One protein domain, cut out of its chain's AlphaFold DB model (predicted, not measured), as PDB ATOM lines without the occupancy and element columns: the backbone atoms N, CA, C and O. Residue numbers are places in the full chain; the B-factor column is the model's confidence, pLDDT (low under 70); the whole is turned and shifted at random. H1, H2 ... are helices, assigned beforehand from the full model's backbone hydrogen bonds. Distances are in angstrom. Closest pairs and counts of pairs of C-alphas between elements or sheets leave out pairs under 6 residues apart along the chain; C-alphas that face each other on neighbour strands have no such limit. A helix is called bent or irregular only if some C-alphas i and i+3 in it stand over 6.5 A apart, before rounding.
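This is residues 78 to 169 of the 248 residues of an uncharacterized protein of Paenibacillus sp. FSL H7-0331 (UniProt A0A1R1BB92). This domain has little regular structure: a body of looping chain, with H1 on one side and H3 at one end of the longest axis, the short H2 lying between them. The long unnamed stretch, residues 105 to 158, makes most of the body. The printed part has 92 residues, 26 of them in three named helices, H1, H2 and H3, with no named strand; the class is all helix. It is compact, with a radius of gyration of the C-alphas of 12.7 A, and rounded, spanning 34 by 27 by 26 A.

H1, residues 84 to 94, is apart from H2, residues 101 to 104, and from H3, residues 159 to 169. H2 and H3 are only just apart, their closest C-alphas 8.3 A from each other. In H1 every O i to N i+4 pair is within hydrogen-bond range, in H3 5 of 7; H2 is too short for such a pair.

H1 begins at C-alpha 84 (40.682, 34.018, 10.954) and is 15.5 A long. H2 measures 5.4 A. H3, 15.4 A, ends at C-alpha 169 (26.145, 36.783, -2.867); it is irregular, C-alphas 160 and 163 being 8.2 A apart.

The C-alphas farthest apart, of Leu 145 and Asp 166, are 35.6 A apart. The printed part has no cut. The H1 to H2 link is short, the H2 to H3 link long, with 54 residues. Confidence is under 70 at residues 132 to 135 and 153 to 160.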
ATOM      1  N   GLU A  78      33.380  50.833  10.730       84.19
ATOM      2  CA  GLU A  78      34.327  51.662  11.489       84.19
ATOM      3  C   GLU A  78      35.551  50.858  11.917       84.19
ATOM      4  O   GLU A  78      36.677  51.325  11.741       84.19
ATOM      5  N   ASP A  79      35.335  49.622  12.362       87.06
ATOM      6  CA  ASP A  79      36.412  48.699  12.702       87.06
ATOM      7  C   ASP A  79      36.794  47.852  11.484       87.06
ATOM      8  O   ASP A  79      35.918  47.370  10.754       87.06
ATOM      9  N   LEU A  80      38.095  47.596  11.284       89.81
ATOM     10  CA  LEU A  80      38.497  46.587  10.300       89.81
ATOM     11  C   LEU A  80      38.134  45.209  10.832       89.81
ATOM     12  O   LEU A  80      38.355  44.870  11.999       89.81
ATOM     13  N   ARG A  81      37.597  44.389   9.939       91.81
ATOM     14  CA  ARG A  81      37.191  43.034  10.282       91.81
ATOM     15  C   ARG A  81      37.963  42.010   9.485       91.81
ATOM     16  O   ARG A  81      38.302  42.214   8.315       91.81
ATOM     17  N   TYR A  82      38.187  40.880  10.134       93.75
ATOM     18  CA  TYR A  82      39.010  39.798   9.634       93.75
ATOM     19  C   TYR A  82      38.260  38.475   9.689       93.75
ATOM     20  O   TYR A  82      37.467  38.221  10.593       93.75
ATOM     21  N   CYS A  83      38.566  37.611   8.729       94.19
ATOM     22  CA  CYS A  83      38.275  36.193   8.825       94.19
ATOM     23  C   CYS A  83      39.553  35.492   9.321       94.19
ATOM     24  O   CYS A  83      40.581  35.615   8.648       94.19
ATOM     25  N   PRO A  84      39.522  34.765  10.453       93.56
ATOM     26  CA  PRO A  84      40.682  34.018  10.954       93.56
ATOM     27  C   PRO A  84      41.275  33.033   9.932       93.56
ATOM     28  O   PRO A  84      42.495  32.903   9.816       93.56
ATOM     29  N   ALA A  85      40.410  32.391   9.140       93.62
ATOM     30  CA  ALA A  85      40.828  31.488   8.073       93.62
ATOM     31  C   ALA A  85      41.515  32.240   6.920       93.62
ATOM     32  O   ALA A  85      42.628  31.865   6.554       93.62
ATOM     33  N   CYS A  86      40.947  33.350   6.424       95.19
ATOM     34  CA  CYS A  86      41.629  34.182   5.420       95.19
ATOM     35  C   CYS A  86      42.989  34.693   5.909       95.19
ATOM     36  O   CYS A  86      43.941  34.656   5.145       95.19
ATOM     37  N   LEU A  87      43.113  35.133   7.171       94.69
ATOM     38  CA  LEU A  87      44.404  35.587   7.709       94.69
ATOM     39  C   LEU A  87      45.473  34.490   7.617       94.69
ATOM     40  O   LEU A  87      46.615  34.764   7.254       94.69
ATOM     41  N   SER A  88      45.101  33.257   7.955       93.38
ATOM     42  CA  SER A  88      46.008  32.109   7.909       93.38
ATOM     43  C   SER A  88      46.387  31.747   6.471       93.38
ATOM     44  O   SER A  88      47.563  31.530   6.182       93.38
ATOM     45  N   GLU A  89      45.412  31.730   5.560       95.12
ATOM     46  CA  GLU A  89      45.631  31.455   4.137       95.12
ATOM     47  C   GLU A  89      46.489  32.522   3.455       95.12
ATOM     48  O   GLU A  89      47.427  32.181   2.739       95.12
ATOM     49  N   ASP A  90      46.202  33.804   3.683       95.31
ATOM     50  CA  ASP A  90      46.949  34.914   3.090       95.31
ATOM     51  C   ASP A  90      48.408  34.879   3.554       95.31
ATOM     52  O   ASP A  90      49.327  34.916   2.736       95.31
ATOM     53  N   CYS A  91      48.636  34.702   4.860       94.25
ATOM     54  CA  CYS A  91      49.984  34.595   5.406       94.25
ATOM     55  C   CYS A  91      50.741  33.375   4.853       94.25
ATOM     56  O   CYS A  91      51.950  33.462   4.645       94.25
ATOM     57  N   ALA A  92      50.060  32.250   4.613       94.94
ATOM     58  CA  ALA A  92      50.674  31.052   4.044       94.94
ATOM     59  C   ALA A  92      51.020  31.215   2.554       94.94
ATOM     60  O   ALA A  92      52.079  30.768   2.121       94.94
ATOM     61  N   ASN A  93      50.147  31.866   1.782       95.94
ATOM     62  CA  ASN A  93      50.303  32.009   0.333       95.94
ATOM     63  C   ASN A  93      51.214  33.178  -0.062       95.94
ATOM     64  O   ASN A  93      51.933  33.088  -1.055       95.94
ATOM     65  N   PHE A  94      51.181  34.272   0.700       94.62
ATOM     66  CA  PHE A  94      51.814  35.541   0.329       94.62
ATOM     67  C   PHE A  94      52.830  36.050   1.359       94.62
ATOM     68  O   PHE A  94      53.538  37.018   1.095       94.62
ATOM     69  N   GLY A  95      52.926  35.416   2.531       94.12
ATOM     70  CA  GLY A  95      53.834  35.816   3.612       94.12
ATOM     71  C   GLY A  95      53.309  36.939   4.511       94.12
ATOM     72  O   GLY A  95      53.863  37.151   5.592       94.12
ATOM     73  N   GLU A  96      52.230  37.617   4.114       93.44
ATOM     74  CA  GLU A  96      51.537  38.640   4.898       93.44
ATOM     75  C   GLU A  96      50.015  38.526   4.724       93.44
ATOM     76  O   GLU A  96      49.522  38.055   3.700       93.44
ATOM     77  N   CYS A  97      49.267  38.958   5.739       92.88
ATOM     78  CA  CYS A  97      47.810  39.034   5.682       92.88
ATOM     79  C   CYS A  97      47.341  40.305   4.962       92.88
ATOM     80  O   CYS A  97      47.903  41.383   5.177       92.88
ATOM     81  N   TYR A  98      46.245  40.205   4.206       90.56
ATOM     82  CA  TYR A  98      45.647  41.346   3.515       90.56
ATOM     83  C   TYR A  98      44.269  41.716   4.065       90.56
ATOM     84  O   TYR A  98      43.526  40.905   4.620       90.56
ATOM     85  N   LEU A  99      43.907  42.987   3.885       90.81
ATOM     86  CA  LEU A  99      42.555  43.459   4.152       90.81
ATOM     87  C   LEU A  99      41.646  43.080   2.990       90.81
ATOM     88  O   LEU A  99      41.719  43.647   1.902       90.81
ATOM     89  N   ASN A 100      40.746  42.138   3.240       92.00
ATOM     90  CA  ASN A 100      39.743  41.766   2.259       92.00
ATOM     91  C   ASN A 100      38.628  42.824   2.220       92.00
ATOM     92  O   ASN A 100      37.967  43.070   3.235       92.00
ATOM     93  N   ARG A 101      38.397  43.430   1.047       91.75
ATOM     94  CA  ARG A 101      37.382  44.481   0.842       91.75
ATOM     95  C   ARG A 101      35.961  44.026   1.191       91.75
ATOM     96  O   ARG A 101      35.198  44.808   1.748       91.75
ATOM     97  N   TYR A 102      35.626  42.758   0.943       92.88
ATOM     98  CA  TYR A 102      34.298  42.213   1.239       92.88
ATOM     99  C   TYR A 102      34.044  42.124   2.751       92.88
ATOM    100  O   TYR A 102      32.923  42.332   3.209       92.88
ATOM    101  N   HIS A 103      35.090  41.894   3.554       93.06
ATOM    102  CA  HIS A 103      34.968  41.863   5.016       93.06
ATOM    103  C   HIS A 103      34.682  43.238   5.625       93.06
ATOM    104  O   HIS A 103      34.299  43.314   6.789       93.06
ATOM    105  N   GLN A 104      34.838  44.330   4.874       92.31
ATOM    106  CA  GLN A 104      34.685  45.679   5.416       92.31
ATOM    107  C   GLN A 104      33.262  46.242   5.264       92.31
ATOM    108  O   GLN A 104      32.991  47.321   5.769       92.31
ATOM    109  N   LEU A 105      32.324  45.521   4.637       91.31
ATOM    110  CA  LEU A 105      30.944  45.984   4.424       91.31
ATOM    111  C   LEU A 105      30.107  46.002   5.716       91.31
ATOM    112  O   LEU A 105      29.760  44.946   6.242       91.31
ATOM    113  N   LYS A 106      29.714  47.184   6.204       86.75
ATOM    114  CA  LYS A 106      29.103  47.440   7.527       86.75
ATOM    115  C   LYS A 106      28.010  46.450   7.967       86.75
ATOM    116  O   LYS A 106      27.993  46.063   9.130       86.75
ATOM    117  N   HIS A 107      27.144  45.996   7.061       84.19
ATOM    118  CA  HIS A 107      26.007  45.114   7.386       84.19
ATOM    119  C   HIS A 107      26.253  43.614   7.155       84.19
ATOM    120  O   HIS A 107      25.360  42.804   7.391       84.19
ATOM    121  N   ILE A 108      27.451  43.226   6.715       88.31
ATOM    122  CA  ILE A 108      27.830  41.826   6.503       88.31
ATOM    123  C   ILE A 108      28.798  41.403   7.597       88.31
ATOM    124  O   ILE A 108      29.864  41.996   7.720       88.31
ATOM    125  N   ASN A 109      28.457  40.381   8.380       88.69
ATOM    126  CA  ASN A 109      29.295  39.885   9.479       88.69
ATOM    127  C   ASN A 109      29.855  38.485   9.213       88.69
ATOM    128  O   ASN A 109      30.328  37.827  10.138       88.69
ATOM    129  N   ILE A 110      29.811  38.036   7.962       89.12
ATOM    130  CA  ILE A 110      30.246  36.707   7.540       89.12
ATOM    131  C   ILE A 110      31.316  36.795   6.451       89.12
ATOM    132  O   ILE A 110      31.329  37.709   5.625       89.12
ATOM    133  N   CYS A 111      32.231  35.831   6.443       91.12
ATOM    134  CA  CYS A 111      33.160  35.632   5.342       91.12
ATOM    135  C   CYS A 111      32.470  34.849   4.219       91.12
ATOM    136  O   CYS A 111      31.987  33.748   4.451       91.12
ATOM    137  N   HIS A 112      32.485  35.364   2.991       88.69
ATOM    138  CA  HIS A 112      31.922  34.657   1.833       88.69
ATOM    139  C   HIS A 112      32.696  33.386   1.452       88.69
ATOM    140  O   HIS A 112      32.129  32.479   0.857       88.69
ATOM    141  N   LYS A 113      33.994  33.324   1.778       90.69
ATOM    142  CA  LYS A 113      34.861  32.191   1.437       90.69
ATOM    143  C   LYS A 113      34.750  31.051   2.448       90.69
ATOM    144  O   LYS A 113      34.701  29.891   2.060       90.69
ATOM    145  N   HIS A 114      34.716  31.388   3.737       89.81
ATOM    146  CA  HIS A 114      34.780  30.410   4.833       89.81
ATOM    147  C   HIS A 114      33.486  30.289   5.638       89.81
ATOM    148  O   HIS A 114      33.426  29.488   6.560       89.81
ATOM    149  N   ASN A 115      32.468  31.100   5.331       86.25
ATOM    150  CA  ASN A 115      31.165  31.124   6.007       86.25
ATOM    151  C   ASN A 115      31.241  31.245   7.546       86.25
ATOM    152  O   ASN A 115      30.341  30.824   8.271       86.25
ATOM    153  N   CYS A 116      32.325  31.832   8.059       86.88
ATOM    154  CA  CYS A 116      32.527  32.082   9.480       86.88
ATOM    155  C   CYS A 116      32.240  33.549   9.821       86.88
ATOM    156  O   CYS A 116      32.302  34.429   8.954       86.88
ATOM    157  N   SER A 117      31.975  33.833  11.095       89.06
ATOM    158  CA  SER A 117      31.823  35.210  11.565       89.06
ATOM    159  C   SER A 117      33.124  36.002  11.429       89.06
ATOM    160  O   SER A 117      34.218  35.495  11.686       89.06
ATOM    161  N   LEU A 118      32.992  37.263  11.025       92.06
ATOM    162  CA  LEU A 118      34.092  38.215  10.973       92.06
ATOM    163  C   LEU A 118      34.374  38.775  12.370       92.06
ATOM    164  O   LEU A 118      33.447  39.064  13.126       92.06
ATOM    165  N   ILE A 119      35.650  38.977  12.688       92.62
ATOM    166  CA  ILE A 119      36.099  39.475  13.991       92.62
ATOM    167  C   ILE A 119      36.830  40.812  13.856       92.62
ATOM    168  O   ILE A 119      37.630  41.002  12.941       92.62
ATOM    169  N   SER A 120      36.583  41.725  14.793       92.19
ATOM    170  CA  SER A 120      37.388  42.938  15.017       92.19
ATOM    171  C   SER A 120      38.189  42.877  16.320       92.19
ATOM    172  O   SER A 120      39.038  43.729  16.566       92.19
ATOM    173  N   LYS A 121      37.966  41.847  17.149       91.75
ATOM    174  CA  LYS A 121      38.635  41.641  18.440       91.75
ATOM    175  C   LYS A 121      39.264  40.259  18.510       91.75
ATOM    176  O   LYS A 121      38.766  39.313  17.904       91.75
ATOM    177  N   CYS A 122      40.352  40.149  19.261       91.94
ATOM    178  CA  CYS A 122      41.007  38.877  19.526       91.94
ATOM    179  C   CYS A 122      40.049  37.932  20.280       91.94
ATOM    180  O   CYS A 122      39.577  38.323  21.348       91.94
ATOM    181  N   PRO A 123      39.802  36.701  19.797       90.38
ATOM    182  CA  PRO A 123      38.938  35.739  20.490       90.38
ATOM    183  C   PRO A 123      39.435  35.355  21.894       90.38
ATOM    184  O   PRO A 123      38.626  35.070  22.767       90.38
ATOM    185  N   GLU A 124      40.753  35.389  22.115       91.50
ATOM    186  CA  GLU A 124      41.385  34.988  23.381       91.50
ATOM    187  C   GLU A 124      41.377  36.108  24.432       91.50
ATOM    188  O   GLU A 124      40.931  35.931  25.562       91.50
ATOM    189  N   CYS A 125      41.873  37.295  24.070       92.75
ATOM    190  CA  CYS A 125      42.085  38.391  25.024       92.75
ATOM    191  C   CYS A 125      41.129  39.576  24.849       92.75
ATOM    192  O   CYS A 125      41.251  40.564  25.569       92.75
ATOM    193  N   SER A 126      40.209  39.516  23.879       92.12
ATOM    194  CA  SER A 126      39.262  40.592  23.534       92.12
ATOM    195  C   SER A 126      39.896  41.934  23.142       92.12
ATOM    196  O   SER A 126      39.190  42.932  23.016       92.12
ATOM    197  N   PHE A 127      41.214  41.973  22.919       91.00
ATOM    198  CA  PHE A 127      41.919  43.169  22.455       91.00
ATOM    199  C   PHE A 127      41.511  43.510  21.017       91.00
ATOM    200  O   PHE A 127      41.435  42.610  20.175       91.00
ATOM    201  N   ASP A 128      41.277  44.791  20.728       90.56
ATOM    202  CA  ASP A 128      40.897  45.246  19.390       90.56
ATOM    203  C   ASP A 128      42.029  44.972  18.390       90.56
ATOM    204  O   ASP A 128      43.193  45.318  18.600       90.56
ATOM    205  N   LEU A 129      41.700  44.316  17.279       89.31
ATOM    206  CA  LEU A 129      42.670  43.956  16.241       89.31
ATOM    207  C   LEU A 129      43.070  45.160  15.379       89.31
ATOM    208  O   LEU A 129      43.982  45.061  14.559       89.31
ATOM    209  N   THR A 130      42.393  46.288  15.576       80.44
ATOM    210  CA  THR A 130      42.515  47.516  14.797       80.44
ATOM    211  C   THR A 130      42.595  48.709  15.728       80.44
ATOM    212  O   THR A 130      41.963  48.717  16.781       80.44
ATOM    213  N   SER A 131      43.317  49.752  15.327       70.62
ATOM    214  CA  SER A 131      43.236  51.045  16.005       70.62
ATOM    215  C   SER A 131      42.155  51.914  15.362       70.62
ATOM    216  O   SER A 131      41.978  51.876  14.146       70.62
ATOM    217  N   ASN A 132      41.514  52.790  16.145       58.84
ATOM    218  CA  ASN A 132      40.512  53.763  15.665       58.84
ATOM    219  C   ASN A 132      41.032  54.699  14.548       58.84
ATOM    220  O   ASN A 132      40.266  55.426  13.923       58.84
ATOM    221  N   SER A 133      42.348  54.725  14.319       59.19
ATOM    222  CA  SER A 133      43.014  55.495  13.269       59.19
ATOM    223  C   SER A 133      43.253  54.714  11.967       59.19
ATOM    224  O   SER A 133      43.788  55.296  11.027       59.19
ATOM    225  N   GLY A 134      42.924  53.416  11.897       60.09
ATOM    226  CA  GLY A 134      43.230  52.548  10.746       60.09
ATOM    227  C   GLY A 134      44.732  52.335  10.508       60.09
ATOM    228  O   GLY A 134      45.134  51.784   9.487       60.09
ATOM    229  N   GLN A 135      45.574  52.786  11.442       64.75
ATOM    230  CA  GLN A 135      47.036  52.699  11.358       64.75
ATOM    231  C   GLN A 135      47.557  51.310  11.732       64.75
ATOM    232  O   GLN A 135      48.680  50.959  11.374       64.75
ATOM    233  N   LEU A 136      46.749  50.528  12.447       72.19
ATOM    234  CA  LEU A 136      47.058  49.158  12.815       72.19
ATOM    235  C   LEU A 136      46.189  48.198  12.002       72.19
ATOM    236  O   LEU A 136      44.970  48.172  12.166       72.19
ATOM    237  N   TYR A 137      46.840  47.401  11.159       86.25
ATOM    238  CA  TYR A 137      46.261  46.221  10.529       86.25
ATOM    239  C   TYR A 137      47.160  45.014  10.784       86.25
ATOM    240  O   TYR A 137      48.379  45.132  10.949       86.25
ATOM    241  N   LEU A 138      46.547  43.836  10.821       89.88
ATOM    242  CA  LEU A 138      47.265  42.589  11.026       89.88
ATOM    243  C   LEU A 138      48.060  42.220   9.771       89.88
ATOM    244  O   LEU A 138      47.474  41.989   8.721       89.88
ATOM    245  N   LYS A 139      49.387  42.133   9.898       90.56
ATOM    246  CA  LYS A 139      50.274  41.566   8.862       90.56
ATOM    247  C   LYS A 139      50.461  40.055   8.996       90.56
ATOM    248  O   LYS A 139      50.938  39.409   8.073       90.56
ATOM    249  N   LYS A 140      50.147  39.511  10.171       92.62
ATOM    250  CA  LYS A 140      50.255  38.094  10.529       92.62
ATOM    251  C   LYS A 140      48.997  37.684  11.301       92.62
ATOM    252  O   LYS A 140      48.370  38.565  11.894       92.62
ATOM    253  N   PRO A 141      48.650  36.386  11.367       93.75
ATOM    254  CA  PRO A 141      47.506  35.880  12.132       93.75
ATOM    255  C   PRO A 141      47.805  35.871  13.644       93.75
ATOM    256  O   PRO A 141      47.730  34.847  14.316       93.75
ATOM    257  N   VAL A 142      48.227  37.013  14.182       93.44
ATOM    258  CA  VAL A 142      48.619  37.195  15.578       93.44
ATOM    259  C   VAL A 142      48.087  38.543  16.035       93.44
ATOM    260  O   VAL A 142      48.310  39.552  15.367       93.44
ATOM    261  N   CYS A 143      47.383  38.578  17.163       92.38
ATOM    262  CA  CYS A 143      46.877  39.827  17.711       92.38
ATOM    263  C   CYS A 143      48.026  40.709  18.247       92.38
ATOM    264  O   CYS A 143      49.128  40.211  18.491       92.38
ATOM    265  N   PRO A 144      47.785  42.005  18.518       90.44
ATOM    266  CA  PRO A 144      48.825  42.917  19.010       90.44
ATOM    267  C   PRO A 144      49.501  42.491  20.326       90.44
ATOM    268  O   PRO A 144      50.618  42.917  20.605       90.44
ATOM    269  N   LEU A 145      48.849  41.632  21.118       91.19
ATOM    270  CA  LEU A 145      49.385  41.070  22.365       91.19
ATOM    271  C   LEU A 145      50.081  39.704  22.192       91.19
ATOM    272  O   LEU A 145      50.490  39.108  23.181       91.19
ATOM    273  N   GLY A 146      50.222  39.196  20.963       92.38
ATOM    274  CA  GLY A 146      50.982  37.973  20.670       92.38
ATOM    275  C   GLY A 146      50.176  36.668  20.630       92.38
ATOM    276  O   GLY A 146      50.758  35.615  20.372       92.38
ATOM    277  N   HIS A 147      48.857  36.705  20.840       93.62
ATOM    278  CA  HIS A 147      48.000  35.519  20.715       93.62
ATOM    279  C   HIS A 147      47.777  35.166  19.243       93.62
ATOM    280  O   HIS A 147      47.526  36.057  18.430       93.62
ATOM    281  N   LYS A 148      47.836  33.877  18.899       93.56
ATOM    282  CA  LYS A 148      47.507  33.406  17.548       93.56
ATOM    283  C   LYS A 148      46.012  33.559  17.279       93.56
ATOM    284  O   LYS A 148      45.194  33.370  18.173       93.56
ATOM    285  N   ILE A 149      45.674  33.925  16.049       91.81
ATOM    286  CA  ILE A 149      44.299  34.021  15.564       91.81
ATOM    287  C   ILE A 149      44.068  32.805  14.680       91.81
ATOM    288  O   ILE A 149      44.281  32.854  13.469       91.81
ATOM    289  N   ASP A 150      43.690  31.703  15.315       85.75
ATOM    290  CA  ASP A 150      43.461  30.448  14.615       85.75
ATOM    291  C   ASP A 150      42.047  30.410  14.003       85.75
ATOM    292  O   ASP A 150      41.115  31.033  14.532       85.75
ATOM    293  N   PRO A 151      41.859  29.694  12.879       81.88
ATOM    294  CA  PRO A 151      40.537  29.411  12.341       81.88
ATOM    295  C   PRO A 151      39.662  28.765  13.413       81.88
ATOM    296  O   PRO A 151      40.040  27.760  14.013       81.88
ATOM    297  N   ILE A 152      38.488  29.344  13.654       70.44
ATOM    298  CA  ILE A 152      37.513  28.754  14.569       70.44
ATOM    299  C   ILE A 152      36.968  27.496  13.872       70.44
ATOM    300  O   ILE A 152      36.476  27.626  12.750       70.44
ATOM    301  N   PRO A 153      37.059  26.296  14.480       57.22
ATOM    302  CA  PRO A 153      36.524  25.074  13.887       57.22
ATOM    303  C   PRO A 153      35.023  25.208  13.596       57.22
ATOM    304  O   PRO A 153      34.308  25.854  14.361       57.22
ATOM    305  N   ASP A 154      34.562  24.557  12.523       54.31
ATOM    306  CA  ASP A 154      33.235  24.619  11.869       54.31
ATOM    307  C   ASP A 154      31.974  24.470  12.762       54.31
ATOM    308  O   ASP A 154      30.847  24.462  12.270       54.31
ATOM    309  N   SER A 155      32.097  24.364  14.086       48.78
ATOM    310  CA  SER A 155      30.983  24.125  15.011       48.78
ATOM    311  C   SER A 155      30.078  25.336  15.277       48.78
ATOM    312  O   SER A 155      29.107  25.203  16.016       48.78
ATOM    313  N   VAL A 156      30.351  26.501  14.680       49.69
ATOM    314  CA  VAL A 156      29.420  27.645  14.684       49.69
ATOM    315  C   VAL A 156      29.263  28.203  13.269       49.69
ATOM    316  O   VAL A 156      29.339  29.410  13.040       49.69
ATOM    317  N   VAL A 157      29.042  27.329  12.281       50.44
ATOM    318  CA  VAL A 157      28.357  27.755  11.055       50.44
ATOM    319  C   VAL A 157      26.989  28.252  11.500       50.44
ATOM    320  O   VAL A 157      26.116  27.469  11.873       50.44
ATOM    321  N   ASN A 158      26.824  29.571  11.545       53.66
ATOM    322  CA  ASN A 158      25.572  30.174  11.959       53.66
ATOM    323  C   ASN A 158      24.572  30.020  10.804       53.66
ATOM    324  O   ASN A 158      24.420  30.914   9.971       53.66
ATOM    325  N   ILE A 159      23.935  28.844  10.726       50.78
ATOM    326  CA  ILE A 159      22.897  28.490   9.743       50.78
ATOM    327  C   ILE A 159      21.779  29.556   9.730       50.78
ATOM    328  O   ILE A 159      21.123  29.763   8.714       50.78
ATOM    329  N   GLU A 160      21.621  30.315  10.820       58.62
ATOM    330  CA  GLU A 160      20.634  31.391  10.963       58.62
ATOM    331  C   GLU A 160      20.928  32.658  10.131       58.62
ATOM    332  O   GLU A 160      20.051  33.507   9.977       58.62
ATOM    333  N   ASN A 161      22.104  32.791   9.504       71.44
ATOM    334  CA  ASN A 161      22.475  33.978   8.720       71.44
ATOM    335  C   ASN A 161      22.168  33.871   7.214       71.44
ATOM    336  O   ASN A 161      22.866  34.475   6.398       71.44
ATOM    337  N   GLN A 162      21.116  33.146   6.812       80.31
ATOM    338  CA  GLN A 162      20.751  32.993   5.394       80.31
ATOM    339  C   GLN A 162      20.611  34.347   4.671       80.31
ATOM    340  O   GLN A 162      21.156  34.513   3.591       80.31
ATOM    341  N   LEU A 163      19.991  35.352   5.308       84.56
ATOM    342  CA  LEU A 163      19.865  36.687   4.704       84.56
ATOM    343  C   LEU A 163      21.229  37.348   4.443       84.56
ATOM    344  O   LEU A 163      21.406  37.987   3.414       84.56
ATOM    345  N   GLN A 164      22.193  37.216   5.361       86.31
ATOM    346  CA  GLN A 164      23.526  37.790   5.145       86.31
ATOM    347  C   GLN A 164      24.272  37.059   4.027       86.31
ATOM    348  O   GLN A 164      24.993  37.707   3.277       86.31
ATOM    349  N   ASN A 165      24.085  35.741   3.895       85.50
ATOM    350  CA  ASN A 165      24.640  34.960   2.788       85.50
ATOM    351  C   ASN A 165      24.043  35.376   1.438       85.50
ATOM    352  O   ASN A 165      24.792  35.610   0.488       85.50
ATOM    353  N   ASP A 166      22.719  35.535   1.375       87.81
ATOM    354  CA  ASP A 166      22.016  35.998   0.176       87.81
ATOM    355  C   ASP A 166      22.518  37.398  -0.228       87.81
ATOM    356  O   ASP A 166      22.985  37.600  -1.347       87.81
ATOM    357  N   LEU A 167      22.552  38.343   0.722       89.94
ATOM    358  CA  LEU A 167      23.058  39.702   0.485       89.94
ATOM    359  C   LEU A 167      24.532  39.721   0.070       89.94
ATOM    360  O   LEU A 167      24.919  40.496  -0.800       89.94
ATOM    361  N   MET A 168      25.369  38.889   0.690       91.06
ATOM    362  CA  MET A 168      26.784  38.805   0.340       91.06
ATOM    363  C   MET A 168      26.971  38.274  -1.083       91.06
ATOM    364  O   MET A 168      27.821  38.780  -1.813       91.06
ATOM    365  N   THR A 169      26.153  37.305  -1.494       91.19
ATOM    366  CA  THR A 169      26.145  36.783  -2.867       91.19
ATOM    367  C   THR A 169      25.780  37.885  -3.860       91.19
ATOM    368  O   THR A 169      26.499  38.088  -4.839       91.19
TER     369      THR A 169